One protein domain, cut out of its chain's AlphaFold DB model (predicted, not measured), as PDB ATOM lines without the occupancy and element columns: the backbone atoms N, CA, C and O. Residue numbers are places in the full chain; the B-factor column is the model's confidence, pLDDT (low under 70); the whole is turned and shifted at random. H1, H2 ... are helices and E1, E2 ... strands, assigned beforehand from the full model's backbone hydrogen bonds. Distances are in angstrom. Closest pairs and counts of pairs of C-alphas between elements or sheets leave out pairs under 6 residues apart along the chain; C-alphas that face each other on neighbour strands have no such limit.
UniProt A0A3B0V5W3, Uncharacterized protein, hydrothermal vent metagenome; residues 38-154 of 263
ATOM      1  N   GLU A  38     -20.608-136.137  88.732       92.62
ATOM      2  CA  GLU A  38     -19.956-135.277  87.729       92.62
ATOM      3  C   GLU A  38     -19.549-133.911  88.300       92.62
ATOM      4  O   GLU A  38     -18.454-133.428  88.018       92.62
ATOM      5  N   GLN A  39     -20.405-133.295  89.122       93.69
ATOM      6  CA  GLN A  39     -20.113-132.007  89.760       93.69
ATOM      7  C   GLN A  39     -18.996-132.124  90.800       93.69
ATOM      8  O   GLN A  39     -18.050-131.337  90.775       93.69
ATOM      9  N   ILE A  40     -19.075-133.116  91.689       95.12
ATOM     10  CA  ILE A  40     -18.086-133.344  92.751       95.12
ATOM     11  C   ILE A  40     -16.726-133.677  92.130       95.12
ATOM     12  O   ILE A  40     -15.718-133.054  92.465       95.12
ATOM     13  N   CYS A  41     -16.707-134.594  91.160       94.44
ATOM     14  CA  CYS A  41     -15.504-135.032  90.457       94.44
ATOM     15  C   CYS A  41     -15.073-134.082  89.327       94.44
ATOM     16  O   CYS A  41     -14.281-134.488  88.474       94.44
ATOM     17  N   SER A  42     -15.578-132.847  89.273       93.75
ATOM     18  CA  SER A  42     -15.192-131.884  88.241       93.75
ATOM     19  C   SER A  42     -13.683-131.631  88.248       93.75
ATOM     20  O   SER A  42     -13.070-131.451  89.300       93.75
ATOM     21  N   ILE A  43     -13.085-131.539  87.055       93.56
ATOM     22  CA  ILE A  43     -11.652-131.240  86.900       93.56
ATOM     23  C   ILE A  43     -11.278-129.875  87.489       93.56
ATOM     24  O   ILE A  43     -10.146-129.659  87.896       93.56
ATOM     25  N   THR A  44     -12.246-128.963  87.601       93.81
ATOM     26  CA  THR A  44     -12.052-127.639  88.207       93.81
ATOM     27  C   THR A  44     -11.733-127.699  89.700       93.81
ATOM     28  O   THR A  44     -11.303-126.696  90.261       93.81
ATOM     29  N   HIS A  45     -11.963-128.840  90.356       92.44
ATOM     30  CA  HIS A  45     -11.614-129.069  91.761       92.44
ATOM     31  C   HIS A  45     -10.237-129.732  91.927       92.44
ATOM     32  O   HIS A  45      -9.803-129.979  93.051       92.44
ATOM     33  N   VAL A  46      -9.551-130.046  90.826       93.94
ATOM     34  CA  VAL A  46      -8.275-130.763  90.831       93.94
ATOM     35  C   VAL A  46      -7.129-129.781  90.616       93.94
ATOM     36  O   VAL A  46      -7.099-129.034  89.644       93.94
ATOM     37  N   ASN A  47      -6.150-129.813  91.519       94.19
ATOM     38  CA  ASN A  47      -4.912-129.058  91.357       94.19
ATOM     39  C   ASN A  47      -3.931-129.822  90.466       94.19
ATOM     40  O   ASN A  47      -3.754-131.033  90.628       94.19
ATOM     41  N   PHE A  48      -3.246-129.105  89.575       95.81
ATOM     42  CA  PHE A  48      -2.176-129.685  88.771       95.81
ATOM     43  C   PHE A  48      -0.977-130.113  89.624       95.81
ATOM     44  O   PHE A  48      -0.690-129.546  90.679       95.81
ATOM     45  N   ASN A  49      -0.256-131.115  89.131       94.81
ATOM     46  CA  ASN A  49       1.041-131.517  89.656       94.81
ATOM     47  C   ASN A  49       2.174-130.621  89.118       94.81
ATOM     48  O   ASN A  49       1.947-129.681  88.355       94.81
ATOM     49  N   SER A  50       3.417-130.934  89.495       94.50
ATOM     50  CA  SER A  50       4.613-130.187  89.075       94.50
ATOM     51  C   SER A  50       4.861-130.179  87.563       94.50
ATOM     52  O   SER A  50       5.571-129.303  87.080       94.50
ATOM     53  N   ASP A  51       4.278-131.124  86.821       93.44
ATOM     54  CA  ASP A  51       4.392-131.211  85.362       93.44
ATOM     55  C   ASP A  51       3.303-130.405  84.636       93.44
ATOM     56  O   ASP A  51       3.257-130.400  83.406       93.44
ATOM     57  N   GLY A  52       2.413-129.736  85.379       93.19
ATOM     58  CA  GLY A  52       1.253-129.050  84.814       93.19
ATOM     59  C   GLY A  52       0.172-130.013  84.321       93.19
ATOM     60  O   GLY A  52      -0.591-129.652  83.434       93.19
ATOM     61  N   LEU A  53       0.126-131.240  84.853       96.12
ATOM     62  CA  LEU A  53      -0.872-132.259  84.522       96.12
ATOM     63  C   LEU A  53      -1.765-132.578  85.721       96.12
ATOM     64  O   LEU A  53      -1.427-132.290  86.867       96.12
ATOM     65  N   ASN A  54      -2.907-133.221  85.481       96.69
ATOM     66  CA  ASN A  54      -3.773-133.654  86.574       96.69
ATOM     67  C   ASN A  54      -3.203-134.909  87.263       96.69
ATOM     68  O   ASN A  54      -2.736-135.830  86.588       96.69
ATOM     69  N   PRO A  55      -3.276-135.032  88.597       96.25
ATOM     70  CA  PRO A  55      -2.905-136.264  89.286       96.25
ATOM     71  C   PRO A  55      -3.767-137.451  88.831       96.25
ATOM     72  O   PRO A  55      -4.993-137.362  88.793       96.25
ATOM     73  N   LEU A  56      -3.146-138.593  88.519       95.19
ATOM     74  CA  LEU A  56      -3.873-139.796  88.076       95.19
ATOM     75  C   LEU A  56      -4.730-140.430  89.184       95.19
ATOM     76  O   LEU A  56      -5.665-141.166  88.905       95.19
ATOM     77  N   ASN A  57      -4.426-140.143  90.448       93.12
ATOM     78  CA  ASN A  57      -5.150-140.660  91.607       93.12
ATOM     79  C   ASN A  57      -6.298-139.749  92.082       93.12
ATOM     80  O   ASN A  57      -6.880-140.041  93.125       93.12
ATOM     81  N   CYS A  58      -6.622-138.669  91.362       95.12
ATOM     82  CA  CYS A  58      -7.731-137.787  91.726       95.12
ATOM     83  C   CYS A  58      -9.107-138.428  91.458       95.12
ATOM     84  O   CYS A  58      -9.241-139.355  90.652       95.12
ATOM     85  N   LEU A  59     -10.148-137.887  92.098       95.88
ATOM     86  CA  LEU A  59     -11.533-138.335  91.916       95.88
ATOM     87  C   LEU A  59     -12.001-138.252  90.461       95.88
ATOM     88  O   LEU A  59     -12.678-139.162  89.989       95.88
ATOM     89  N   THR A  60     -11.594-137.218  89.719       95.25
ATOM     90  CA  THR A  60     -11.934-137.088  88.298       95.25
ATOM     91  C   THR A  60     -11.407-138.266  87.483       95.25
ATOM     92  O   THR A  60     -12.163-138.877  86.732       95.25
ATOM     93  N   ALA A  61     -10.137-138.644  87.660       94.88
ATOM     94  CA  ALA A  61      -9.549-139.789  86.964       94.88
ATOM     95  C   ALA A  61     -10.265-141.101  87.330       94.88
ATOM     96  O   ALA A  61     -10.652-141.860  86.442       94.88
ATOM     97  N   LYS A  62     -10.537-141.320  88.625       94.50
ATOM     98  CA  LYS A  62     -11.282-142.493  89.117       94.50
ATOM     99  C   LYS A  62     -12.691-142.570  88.538       94.50
ATOM    100  O   LYS A  62     -13.153-143.656  88.193       94.50
ATOM    101  N   MET A  63     -13.366-141.430  88.399       93.56
ATOM    102  CA  MET A  63     -14.662-141.360  87.744       93.56
ATOM    103  C   MET A  63     -14.559-141.792  86.281       93.56
ATOM    104  O   MET A  63     -15.308-142.673  85.854       93.56
ATOM    105  N   TYR A  64     -13.625-141.223  85.516       92.75
ATOM    106  CA  TYR A  64     -13.445-141.591  84.112       92.75
ATOM    107  C   TYR A  64     -13.043-143.061  83.933       92.75
ATOM    108  O   TYR A  64     -13.562-143.704  83.024       92.75
ATOM    109  N   ASP A  65     -12.237-143.637  84.827       92.19
ATOM    110  CA  ASP A  65     -11.911-145.072  84.808       92.19
ATOM    111  C   ASP A  65     -13.154-145.974  84.892       92.19
ATOM    112  O   ASP A  65     -13.148-147.078  84.349       92.19
ATOM    113  N   GLN A  66     -14.223-145.535  85.564       91.19
ATOM    114  CA  GLN A  66     -15.464-146.314  85.679       91.19
ATOM    115  C   GLN A  66     -16.475-146.032  84.564       91.19
ATOM    116  O   GLN A  66     -17.417-146.805  84.382       91.19
ATOM    117  N   THR A  67     -16.344-144.908  83.862       89.94
ATOM    118  CA  THR A  67     -17.437-144.344  83.052       89.94
ATOM    119  C   THR A  67     -17.069-144.069  81.599       89.94
ATOM    120  O   THR A  67     -17.969-144.016  80.758       89.94
ATOM    121  N   ALA A  68     -15.786-143.916  81.276       91.12
ATOM    122  CA  ALA A  68     -15.324-143.748  79.906       91.12
ATOM    123  C   ALA A  68     -15.388-145.070  79.131       91.12
ATOM    124  O   ALA A  68     -15.304-146.155  79.703       91.12
ATOM    125  N   LEU A  69     -15.494-144.979  77.805       90.56
ATOM    126  CA  LEU A  69     -15.389-146.155  76.936       90.56
ATOM    127  C   LEU A  69     -13.926-146.527  76.679       90.56
ATOM    128  O   LEU A  69     -13.576-147.705  76.626       90.56
ATOM    129  N   TYR A  70     -13.069-145.519  76.514       92.88
ATOM    130  CA  TYR A  70     -11.670-145.718  76.166       92.88
ATOM    131  C   TYR A  70     -10.740-145.039  77.160       92.88
ATOM    132  O   TYR A  70     -10.955-143.887  77.542       92.88
ATOM    133  N   ARG A  71      -9.647-145.728  77.485       95.31
ATOM    134  CA  ARG A  71      -8.495-145.184  78.202       95.31
ATOM    135  C   ARG A  71      -7.282-145.186  77.289       95.31
ATOM    136  O   ARG A  71      -6.960-146.205  76.688       95.31
ATOM    137  N   TYR A  72      -6.601-144.059  77.212       96.44
ATOM    138  CA  TYR A  72      -5.394-143.860  76.429       96.44
ATOM    139  C   TYR A  72      -4.218-143.732  77.381       96.44
ATOM    140  O   TYR A  72      -4.282-142.952  78.328       96.44
ATOM    141  N   VAL A  73      -3.165-144.506  77.146       97.19
ATOM    142  CA  VAL A  73      -1.936-144.477  77.943       97.19
ATOM    143  C   VAL A  73      -0.765-144.299  76.999       97.19
ATOM    144  O   VAL A  73      -0.569-145.115  76.094       97.19
ATOM    145  N   ARG A  74       0.002-143.225  77.182       96.12
ATOM    146  CA  ARG A  74       1.241-143.037  76.436       96.12
ATOM    147  C   ARG A  74       2.221-144.157  76.773       96.12
ATOM    148  O   ARG A  74       2.404-144.491  77.938       96.12
ATOM    149  N   VAL A  75       2.848-144.723  75.744       95.56
ATOM    150  CA  VAL A  75       3.873-145.770  75.904       95.56
ATOM    151  C   VAL A  75       5.222-145.385  75.314       95.56
ATOM    152  O   VAL A  75       6.239-145.970  75.672       95.56
ATOM    153  N   SER A  76       5.257-144.388  74.430       94.00
ATOM    154  CA  SER A  76       6.500-143.830  73.905       94.00
ATOM    155  C   SER A  76       6.318-142.361  73.517       94.00
ATOM    156  O   SER A  76       5.266-141.759  73.731       94.00
ATOM    157  N   ARG A  77       7.345-141.737  72.932       92.44
ATOM    158  CA  ARG A  77       7.260-140.344  72.463       92.44
ATOM    159  C   ARG A  77       6.215-140.131  71.364       92.44
ATOM    160  O   ARG A  77       5.705-139.023  71.233       92.44
ATOM    161  N   THR A  78       5.910-141.165  70.591       93.56
ATOM    162  CA  THR A  78       5.059-141.073  69.396       93.56
ATOM    163  C   THR A  78       3.895-142.054  69.413       93.56
ATOM    164  O   THR A  78       3.145-142.100  68.442       93.56
ATOM    165  N   GLU A  79       3.749-142.844  70.478       94.12
ATOM    166  CA  GLU A  79       2.766-143.921  70.539       94.12
ATOM    167  C   GLU A  79       1.948-143.899  71.825       94.12
ATOM    168  O   GLU A  79       2.437-143.609  72.925       94.12
ATOM    169  N   VAL A  80       0.687-144.278  71.668       95.88
ATOM    170  CA  VAL A  80      -0.290-144.419  72.742       95.88
ATOM    171  C   VAL A  80      -1.050-145.728  72.567       95.88
ATOM    172  O   VAL A  80      -1.372-146.127  71.450       95.88
ATOM    173  N   ILE A  81      -1.363-146.392  73.675       96.12
ATOM    174  CA  ILE A  81      -2.261-147.544  73.693       96.12
ATOM    175  C   ILE A  81      -3.655-147.075  74.101       96.12
ATOM    176  O   ILE A  81      -3.850-146.592  75.218       96.12
ATOM    177  N   ARG A  82      -4.633-147.264  73.213       95.00
ATOM    178  CA  ARG A  82      -6.064-147.187  73.517       95.00
ATOM    179  C   ARG A  82      -6.511-148.535  74.066       95.00
ATOM    180  O   ARG A  82      -6.338-149.555  73.410       95.00
ATOM    181  N   THR A  83      -7.117-148.538  75.244       95.31
ATOM    182  CA  THR A  83      -7.784-149.700  75.836       95.31
ATOM    183  C   THR A  83      -9.285-149.443  75.857       95.31
ATOM    184  O   THR A  83      -9.717-148.421  76.391       95.31
ATOM    185  N   ASN A  84     -10.079-150.347  75.293       92.25
ATOM    186  CA  ASN A  84     -11.522-150.373  75.499       92.25
ATOM    187  C   ASN A  84     -11.800-150.890  76.915       92.25
ATOM    188  O   ASN A  84     -11.428-152.012  77.247       92.25
ATOM    189  N   LEU A  85     -12.413-150.064  77.759       90.38
ATOM    190  CA  LEU A  85     -12.642-150.387  79.167       90.38
ATOM    191  C   LEU A  85     -13.749-151.433  79.371       90.38
ATOM    192  O   LEU A  85     -13.782-152.070  80.420       90.38
ATOM    193  N   ASP A  86     -14.601-151.660  78.366       86.62
ATOM    194  CA  ASP A  86     -15.627-152.707  78.408       86.62
ATOM    195  C   ASP A  86     -15.075-154.081  78.008       86.62
ATOM    196  O   ASP A  86     -15.404-155.087  78.634       86.62
ATOM    197  N   THR A  87     -14.255-154.139  76.954       90.94
ATOM    198  CA  THR A  87     -13.782-155.410  76.371       90.94
ATOM    199  C   THR A  87     -12.350-155.767  76.762       90.94
ATOM    200  O   THR A  87     -11.927-156.905  76.578       90.94
ATOM    201  N   GLY A  88     -11.580-154.809  77.279       92.81
ATOM    202  CA  GLY A  88     -10.146-154.954  77.530       92.81
ATOM    203  C   GLY A  88      -9.284-154.946  76.263       92.81
ATOM    204  O   GLY A  88      -8.063-155.066  76.366       92.81
ATOM    205  N   GLU A  89      -9.888-154.796  75.079       94.00
ATOM    206  CA  GLU A  89      -9.172-154.748  73.804       94.00
ATOM    207  C   GLU A  89      -8.196-153.573  73.773       94.00
ATOM    208  O   GLU A  89      -8.549-152.444  74.125       94.00
ATOM    209  N   LYS A  90      -6.965-153.846  73.337       95.12
ATOM    210  CA  LYS A  90      -5.886-152.862  73.253       95.12
ATOM    211  C   LYS A  90      -5.478-152.642  71.813       95.12
ATOM    212  O   LYS A  90      -5.305-153.591  71.057       95.12
ATOM    213  N   GLU A  91      -5.253-151.385  71.476       93.81
ATOM    214  CA  GLU A  91      -4.821-150.981  70.151       93.81
ATOM    215  C   GLU A  91      -3.806-149.845  70.250       93.81
ATOM    216  O   GLU A  91      -3.987-148.900  71.021       93.81
ATOM    217  N   ALA A  92      -2.720-149.959  69.490       93.50
ATOM    218  CA  ALA A  92      -1.670-148.953  69.443       93.50
ATOM    219  C   ALA A  92      -1.975-147.910  68.363       93.50
ATOM    220  O   ALA A  92      -2.348-148.248  67.240       93.50
ATOM    221  N   PHE A  93      -1.770-146.646  68.709       92.75
ATOM    222  CA  PHE A  93      -1.924-145.502  67.824       92.75
ATOM    223  C   PHE A  93      -0.602-144.763  67.726       92.75
ATOM    224  O   PHE A  93       0.096-144.572  68.722       92.75
ATOM    225  N   SER A  94      -0.290-144.319  66.517       93.38
ATOM    226  CA  SER A  94       0.873-143.496  66.206       93.38
ATOM    227  C   SER A  94       0.528-142.566  65.043       93.38
ATOM    228  O   SER A  94      -0.603-142.578  64.548       93.38
ATOM    229  N   ALA A  95       1.507-141.809  64.546       92.12
ATOM    230  CA  ALA A  95       1.341-141.023  63.325       92.12
ATOM    231  C   ALA A  95       1.048-141.898  62.086       92.12
ATOM    232  O   ALA A  95       0.530-141.401  61.087       92.12
ATOM    233  N   LYS A  96       1.367-143.200  62.135       90.56
ATOM    234  CA  LYS A  96       0.981-144.166  61.101       90.56
ATOM    235  C   LYS A  96      -0.428-144.703  61.388       90.56
ATOM    236  O   LYS A  96      -0.658-145.150  62.516       90.56
ATOM    237  N   PRO A  97      -1.334-144.715  60.393       90.12
ATOM    238  CA  PRO A  97      -2.670-145.276  60.557       90.12
ATOM    239  C   PRO A  97      -2.656-146.749  60.967       90.12
ATOM    240  O   PRO A  97      -1.839-147.533  60.478       90.12
ATOM    241  N   ASN A  98      -3.584-147.123  61.846       87.19
ATOM    242  CA  ASN A  98      -3.871-148.516  62.182       87.19
ATOM    243  C   ASN A  98      -4.646-149.223  61.046       87.19
ATOM    244  O   ASN A  98      -4.949-148.644  60.003       87.19
ATOM    245  N   ILE A  99      -5.029-150.485  61.275       86.69
ATOM    246  CA  ILE A  99      -5.819-151.303  60.331       86.69
ATOM    247  C   ILE A  99      -7.184-150.657  60.011       86.69
ATOM    248  O   ILE A  99      -7.765-150.910  58.960       86.69
ATOM    249  N   ARG A 100      -7.689-149.796  60.902       85.31
ATOM    250  CA  ARG A 100      -8.950-149.055  60.753       85.31
ATOM    251  C   ARG A 100      -8.775-147.669  60.119       85.31
ATOM    252  O   ARG A 100      -9.758-146.948  59.981       85.31
ATOM    253  N   GLY A 101      -7.557-147.294  59.727       86.94
ATOM    254  CA  GLY A 101      -7.248-145.984  59.152       86.94
ATOM    255  C   GLY A 101      -7.186-144.836  60.166       86.94
ATOM    256  O   GLY A 101      -7.079-143.679  59.769       86.94
ATOM    257  N   GLU A 102      -7.238-145.123  61.465       88.06
ATOM    258  CA  GLU A 102      -7.130-144.134  62.537       88.06
ATOM    259  C   GLU A 102      -5.648-143.885  62.889       88.06
ATOM    260  O   GLU A 102      -4.869-144.828  63.034       88.06
ATOM    261  N   ALA A 103      -5.252-142.622  63.060       91.50
ATOM    262  CA  ALA A 103      -3.890-142.209  63.415       91.50
ATOM    263  C   ALA A 103      -3.913-141.059  64.434       91.50
ATOM    264  O   ALA A 103      -4.902-140.329  64.526       91.50
ATOM    265  N   ILE A 104      -2.818-140.870  65.175       91.50
ATOM    266  CA  ILE A 104      -2.636-139.732  66.085       91.50
ATOM    267  C   ILE A 104      -1.195-139.210  66.040       91.50
ATOM    268  O   ILE A 104      -0.238-139.950  66.269       91.50
ATOM    269  N   ASP A 105      -1.032-137.911  65.798       94.00
ATOM    270  CA  ASP A 105       0.223-137.220  66.101       94.00
ATOM    271  C   ASP A 105       0.234-136.891  67.596       94.00
ATOM    272  O   ASP A 105      -0.360-135.908  68.045       94.00
ATOM    273  N   LEU A 106       0.842-137.778  68.387       93.12
ATOM    274  CA  LEU A 106       0.827-137.670  69.841       93.12
ATOM    275  C   LEU A 106       1.502-136.382  70.362       93.12
ATOM    276  O   LEU A 106       0.889-135.710  71.196       93.12
ATOM    277  N   PRO A 107       2.718-136.002  69.911       93.19
ATOM    278  CA  PRO A 107       3.331-134.738  70.310       93.19
ATOM    279  C   PRO A 107       2.446-133.518  70.043       93.19
ATOM    280  O   PRO A 107       2.289-132.685  70.937       93.19
ATOM    281  N   LEU A 108       1.852-133.425  68.847       94.31
ATOM    282  CA  LEU A 108       0.970-132.310  68.499       94.31
ATOM    283  C   LEU A 108      -0.292-132.316  69.370       94.31
ATOM    284  O   LEU A 108      -0.637-131.293  69.962       94.31
ATOM    285  N   TYR A 109      -0.924-133.481  69.522       93.81
ATOM    286  CA  TYR A 109      -2.126-133.652  70.334       93.81
ATOM    287  C   TYR A 109      -1.919-133.187  71.782       93.81
ATOM    288  O   TYR A 109      -2.720-132.412  72.307       93.81
ATOM    289  N   LEU A 110      -0.835-133.622  72.437       94.44
ATOM    290  CA  LEU A 110      -0.544-133.224  73.817       94.44
ATOM    291  C   LEU A 110      -0.236-131.724  73.916       94.44
ATOM    292  O   LEU A 110      -0.756-131.052  74.809       94.44
ATOM    293  N   ALA A 111       0.559-131.185  72.987       92.88
ATOM    294  CA  ALA A 111       0.941-129.773  72.982       92.88
ATOM    295  C   ALA A 111      -0.258-128.829  72.812       92.88
ATOM    296  O   ALA A 111      -0.262-127.728  73.365       92.88
ATOM    297  N   GLU A 112      -1.277-129.234  72.056       93.00
ATOM    298  CA  GLU A 112      -2.519-128.474  71.919       93.00
ATOM    299  C   GLU A 112      -3.408-128.617  73.153       93.00
ATOM    300  O   GLU A 112      -3.921-127.625  73.668       93.00
ATOM    301  N   ARG A 113      -3.563-129.841  73.668       92.75
ATOM    302  CA  ARG A 113      -4.502-130.122  74.758       92.75
ATOM    303  C   ARG A 113      -4.084-129.515  76.091       92.75
ATOM    304  O   ARG A 113      -4.945-128.968  76.772       92.75
ATOM    305  N   ILE A 114      -2.799-129.568  76.443       93.38
ATOM    306  CA  ILE A 114      -2.284-129.059  77.729       93.38
ATOM    307  C   ILE A 114      -2.460-127.534  77.853       93.38
ATOM    308  O   ILE A 114      -2.560-127.008  78.955       93.38
ATOM    309  N   LYS A 115      -2.584-126.802  76.736       92.31
ATOM    310  CA  LYS A 115      -2.849-125.350  76.760       92.31
ATOM    311  C   LYS A 115      -4.221-124.996  77.337       92.31
ATOM    312  O   LYS A 115      -4.445-123.842  77.698       92.31
ATOM    313  N   HIS A 116      -5.155-125.944  77.387       92.12
ATOM    314  CA  HIS A 116      -6.477-125.695  77.942       92.12
ATOM    315  C   HIS A 116      -6.457-125.804  79.472       92.12
ATOM    316  O   HIS A 116      -6.034-126.834  79.987       92.12
ATOM    317  N   PRO A 117      -7.004-124.826  80.213       89.81
ATOM    318  CA  PRO A 117      -6.955-124.817  81.680       89.81
ATOM    319  C   PRO A 117      -7.729-125.968  82.338       89.81
ATOM    320  O   PRO A 117      -7.470-126.293  83.485       89.81
ATOM    321  N   ASN A 118      -8.654-126.600  81.612       92.25
ATOM    322  CA  ASN A 118      -9.469-127.720  82.091       92.25
ATOM    323  C   ASN A 118      -9.172-129.004  81.297       92.25
ATOM    324  O   ASN A 118     -10.081-129.776  80.985       92.25
ATOM    325  N   HIS A 119      -7.924-129.196  80.859       94.38
ATOM    326  CA  HIS A 119      -7.558-130.378  80.085       94.38
ATOM    327  C   HIS A 119      -7.720-131.657  80.923       94.38
ATOM    328  O   HIS A 119      -7.434-131.679  82.116       94.38
ATOM    329  N   LEU A 120      -8.140-132.754  80.289       94.88
ATOM    330  CA  LEU A 120      -8.351-134.060  80.932       94.88
ATOM    331  C   LEU A 120      -7.169-135.000  80.673       94.88
ATOM    332  O   LEU A 120      -7.337-136.131  80.218       94.88
ATOM    333  N   ILE A 121      -5.961-134.485  80.905       96.56
ATOM    334  CA  ILE A 121      -4.719-135.261  80.801       96.56
ATOM    335  C   ILE A 121      -4.179-135.447  82.209       96.56
ATOM    336  O   ILE A 121      -3.982-134.470  82.936       96.56
ATOM    337  N   PHE A 122      -3.978-136.705  82.569       97.38
ATOM    338  CA  PHE A 122      -3.620-137.167  83.895       97.38
ATOM    339  C   PHE A 122      -2.240-137.831  83.893       97.38
ATOM    340  O   PHE A 122      -1.756-138.264  82.849       97.38
ATOM    341  N   GLY A 123      -1.641-137.976  85.072       96.19
ATOM    342  CA  GLY A 123      -0.352-138.646  85.250       96.19
ATOM    343  C   GLY A 123       0.811-137.663  85.270       96.19
ATOM    344  O   GLY A 123       0.653-136.519  85.681       96.19
ATOM    345  N   THR A 124       1.988-138.127  84.873       95.19
ATOM    346  CA  THR A 124       3.215-137.320  84.820       95.19
ATOM    347  C   THR A 124       3.657-137.146  83.380       95.19
ATOM    348  O   THR A 124       3.199-137.867  82.486       95.19
ATOM    349  N   LYS A 125       4.593-136.228  83.152       92.56
ATOM    350  CA  LYS A 125       5.233-136.095  81.845       92.56
ATOM    351  C   LYS A 125       5.799-137.449  81.400       92.56
ATOM    352  O   LYS A 125       6.377-138.177  82.203       92.56
ATOM    353  N   GLU A 126       5.591-137.784  80.130       91.81
ATOM    354  CA  GLU A 126       5.954-139.069  79.501       91.81
ATOM    355  C   GLU A 126       5.147-140.302  79.940       91.81
ATOM    356  O   GLU A 126       5.258-141.339  79.292       91.81
ATOM    357  N   ASN A 127       4.275-140.181  80.944       94.38
ATOM    358  CA  ASN A 127       3.331-141.218  81.373       94.38
ATOM    359  C   ASN A 127       1.891-140.680  81.363       94.38
ATOM    360  O   ASN A 127       1.109-140.927  82.286       94.38
ATOM    361  N   GLU A 128       1.550-139.892  80.341       96.75
ATOM    362  CA  GLU A 128       0.247-139.249  80.245       96.75
ATOM    363  C   GLU A 128      -0.873-140.267  79.988       96.75
ATOM    364  O   GLU A 128      -0.764-141.176  79.156       96.75
ATOM    365  N   VAL A 129      -1.988-140.063  80.685       97.06
ATOM    366  CA  VAL A 129      -3.220-140.843  80.567       97.06
ATOM    367  C   VAL A 129      -4.371-139.897  80.264       97.06
ATOM    368  O   VAL A 129      -4.495-138.845  80.882       97.06
ATOM    369  N   TRP A 130      -5.248-140.263  79.340       95.88
ATOM    370  CA  TRP A 130      -6.504-139.544  79.130       95.88
ATOM    371  C   TRP A 130      -7.610-140.508  78.727       95.88
ATOM    372  O   TRP A 130      -7.373-141.674  78.414       95.88
ATOM    373  N   TYR A 131      -8.839-140.015  78.739       93.69
ATOM    374  CA  TYR A 131     -10.025-140.816  78.482       93.69
ATOM    375  C   TYR A 131     -10.744-140.290  77.249       93.69
ATOM    376  O   TYR A 131     -10.721-139.090  76.972       93.69
ATOM    377  N   GLY A 132     -11.341-141.191  76.474       85.69
ATOM    378  CA  GLY A 132     -12.059-140.829  75.258       85.69
ATOM    379  C   GLY A 132     -13.465-141.403  75.195       85.69
ATOM    380  O   GLY A 132     -13.772-142.427  75.808       85.69
ATOM    381  N   HIS A 133     -14.267-140.735  74.360       68.50
ATOM    382  CA  HIS A 133     -15.720-140.858  74.248       68.50
ATOM    383  C   HIS A 133     -16.462-140.391  75.514       68.50
ATOM    384  O   HIS A 133     -15.961-140.538  76.626       68.50
ATOM    385  N   ASN A 134     -17.642-139.784  75.329       58.78
ATOM    386  CA  ASN A 134     -18.456-139.272  76.435       58.78
ATOM    387  C   ASN A 134     -18.725-140.371  77.466       58.78
ATOM    388  O   ASN A 134     -18.819-141.547  77.103       58.78
ATOM    389  N   LEU A 135     -18.880-139.952  78.729       59.34
ATOM    390  CA  LEU A 135     -19.356-140.788  79.828       59.34
ATOM    391  C   LEU A 135     -20.479-141.685  79.294       59.34
ATOM    392  O   LEU A 135     -21.463-141.200  78.726       59.34
ATOM    393  N   ARG A 136     -20.280-143.001  79.388       57.84
ATOM    394  CA  ARG A 136     -21.227-144.022  78.934       57.84
ATOM    395  C   ARG A 136     -22.613-143.740  79.534       57.84
ATOM    396  O   ARG A 136     -22.765-142.967  80.478       57.84
ATOM    397  N   ARG A 137     -23.646-144.465  79.089       58.66
ATOM    398  CA  ARG A 137     -24.760-144.780  80.003       58.66
ATOM    399  C   ARG A 137     -24.162-145.428  81.252       58.66
ATOM    400  O   ARG A 137     -23.897-146.629  81.249       58.66
ATOM    401  N   THR A 138     -23.887-144.624  82.275       68.56
ATOM    402  CA  THR A 138     -23.204-145.077  83.475       68.56
ATOM    403  C   THR A 138     -24.089-146.111  84.134       68.56
ATOM    404  O   THR A 138     -25.214-145.800  84.538       68.56
ATOM    405  N   SER A 139     -23.619-147.357  84.163       81.69
ATOM    406  CA  SER A 139     -24.342-148.441  84.808       81.69
ATOM    407  C   SER A 139     -24.456-148.148  86.304       81.69
ATOM    408  O   SER A 139     -23.638-147.418  86.868       81.69
ATOM    409  N   HIS A 140     -25.459-148.730  86.963       85.81
ATOM    410  CA  HIS A 140     -25.586-148.604  88.417       85.81
ATOM    411  C   HIS A 140     -24.302-149.057  89.128       85.81
ATOM    412  O   HIS A 140     -23.788-148.319  89.956       85.81
ATOM    413  N   ALA A 141     -23.712-150.177  88.697       88.62
ATOM    414  CA  ALA A 141     -22.472-150.698  89.270       88.62
ATOM    415  C   ALA A 141     -21.265-149.757  89.090       88.62
ATOM    416  O   ALA A 141     -20.425-149.657  89.983       88.62
ATOM    417  N   ALA A 142     -21.157-149.067  87.949       89.62
ATOM    418  CA  ALA A 142     -20.113-148.065  87.749       89.62
ATOM    419  C   ALA A 142     -20.327-146.856  88.672       89.62
ATOM    420  O   ALA A 142     -19.378-146.422  89.320       89.62
ATOM    421  N   LEU A 143     -21.566-146.362  88.796       91.44
ATOM    422  CA  LEU A 143     -21.885-145.278  89.733       91.44
ATOM    423  C   LEU A 143     -21.612-145.662  91.185       91.44
ATOM    424  O   LEU A 143     -21.102-144.826  91.917       91.44
ATOM    425  N   ASP A 144     -21.904-146.896  91.594       94.06
ATOM    426  CA  ASP A 144     -21.638-147.355  92.961       94.06
ATOM    427  C   ASP A 144     -20.141-147.281  93.283       94.06
ATOM    428  O   ASP A 144     -19.755-146.797  94.341       94.06
ATOM    429  N   LYS A 145     -19.275-147.668  92.341       93.69
ATOM    430  CA  LYS A 145     -17.821-147.533  92.509       93.69
ATOM    431  C   LYS A 145     -17.370-146.074  92.592       93.69
ATOM    432  O   LYS A 145     -16.480-145.769  93.379       93.69
ATOM    433  N   VAL A 146     -17.966-145.189  91.792       94.31
ATOM    434  CA  VAL A 146     -17.653-143.753  91.829       94.31
ATOM    435  C   VAL A 146     -18.087-143.141  93.160       94.31
ATOM    436  O   VAL A 146     -17.284-142.473  93.800       94.31
ATOM    437  N   TRP A 147     -19.312-143.413  93.611       95.62
ATOM    438  CA  TRP A 147     -19.806-142.925  94.899       95.62
ATOM    439  C   TRP A 147     -19.000-143.476  96.070       95.62
ATOM    440  O   TRP A 147     -18.623-142.703  96.940       95.62
ATOM    441  N   ASN A 148     -18.613-144.753  96.046       96.31
ATOM    442  CA  ASN A 148     -17.716-145.306  97.061       96.31
ATOM    443  C   ASN A 148     -16.378-144.548  97.126       96.31
ATOM    444  O   ASN A 148     -15.876-144.295  98.219       96.31
ATOM    445  N   ALA A 149     -15.799-144.163  95.982       95.75
ATOM    446  CA  ALA A 149     -14.575-143.360  95.957       95.75
ATOM    447  C   ALA A 149     -14.806-141.947  96.521       95.75
ATOM    448  O   ALA A 149     -14.027-141.490  97.354       95.75
ATOM    449  N   ILE A 150     -15.905-141.289  96.130       96.50
ATOM    450  CA  ILE A 150     -16.300-139.972  96.655       96.50
ATOM    451  C   ILE A 150     -16.448-140.023  98.179       96.50
ATOM    452  O   ILE A 150     -15.826-139.224  98.872       96.50
ATOM    453  N   GLU A 151     -17.210-140.973  98.718       96.50
ATOM    454  CA  GLU A 151     -17.471-141.070 100.161       96.50
ATOM    455  C   GLU A 151     -16.224-141.455 100.973       96.50
ATOM    456  O   GLU A 151     -16.133-141.132 102.158       96.50
ATOM    457  N   THR A 152     -15.257-142.129 100.341       95.88
ATOM    458  CA  THR A 152     -13.975-142.491 100.967       95.88
ATOM    459  C   THR A 152     -13.013-141.303 101.028       95.88
ATOM    460  O   THR A 152     -12.267-141.165 101.995       95.88
ATOM    461  N   GLU A 153     -12.997-140.460  99.995       93.94
ATOM    462  CA  GLU A 153     -12.007-139.383  99.837       93.94
ATOM    463  C   GLU A 153     -12.535-138.002 100.235       93.94
ATOM    464  O   GLU A 153     -11.755-137.057 100.341       93.94
ATOM    465  N   THR A 154     -13.843-137.875 100.454       93.31
ATOM    466  CA  THR A 154     -14.511-136.615 100.798       93.31
ATOM    467  C   THR A 154     -15.532-136.811 101.918       93.31
ATOM    468  O   THR A 154     -15.910-137.930 102.273       93.31
TER     469      THR A 154
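This is residues 38 to 154 of the 263 residues of an uncharacterized protein of hydrothermal vent metagenome (UniProt A0A3B0V5W3). A strongly twisted sheet of five strands, H1 over one face of it, and H3 side by side with H1 on the side away from the sheet make a flat, layered shape. H2 only grazes the sheet, and the longest axis runs from the loop around Ile 99 to the end of H3. The printed part has 117 residues, with three named helices and five named strands that follow each other along the chain as H1 E1 E2 E3 H2 E4 E5 H3; the sheet, in the order E3 E2 E1 E5 E4, is antiparallel. The class is mixed, with under half of the residues in named elements; the whole is compact, radius of gyration of the C-alphas 14.6 A, spans 43 by 34 by 18 A.

The sheet runs E3 (residues 90 to 93), E2 (80 to 84), E1 (70 to 74), E5 (127 to 132), E4 (121 to 124). E1 E2 E3 form a meander, each strand the antiparallel neighbour of the one before. Within hydrogen-bond range are N 82 and O 91, 2.8 A, N 83 and O 71, 2.7 A, N 72 and O 130, 2.8 A, and N 122 and O 129, 2.8 A. H1, residues 59 to 67, is on the sheet at a height of 9.5 A; its closest C-alpha pair with E5 is Tyr 64 and Tyr 131, 6.6 A. H3, residues 140 to 153, is not on the sheet; it touches H1 at a shallow tilt of 13 degrees, opposite ways, the closest C-alphas being Gln 66 and Ala 142, 5.4 A. H2, residues 106 to 113, is apart from H1 and H3. In H1, H2 and H3 every O i to N i+4 pair is within hydrogen-bond range.

H1 begins at C-alpha 59, (-11.533, -138.335, 91.916). E5 measures 16.6 A. H3 measures 20.0 A and ends at C-alpha 153, (-12.007, -139.383, 99.837).

The farthest C-alphas, Ile 99 and Thr 154, are 43.9 A apart. The printed part has no cut. The link E3 to H2 is long. Residues 133 to 138 have pLDDT under 70.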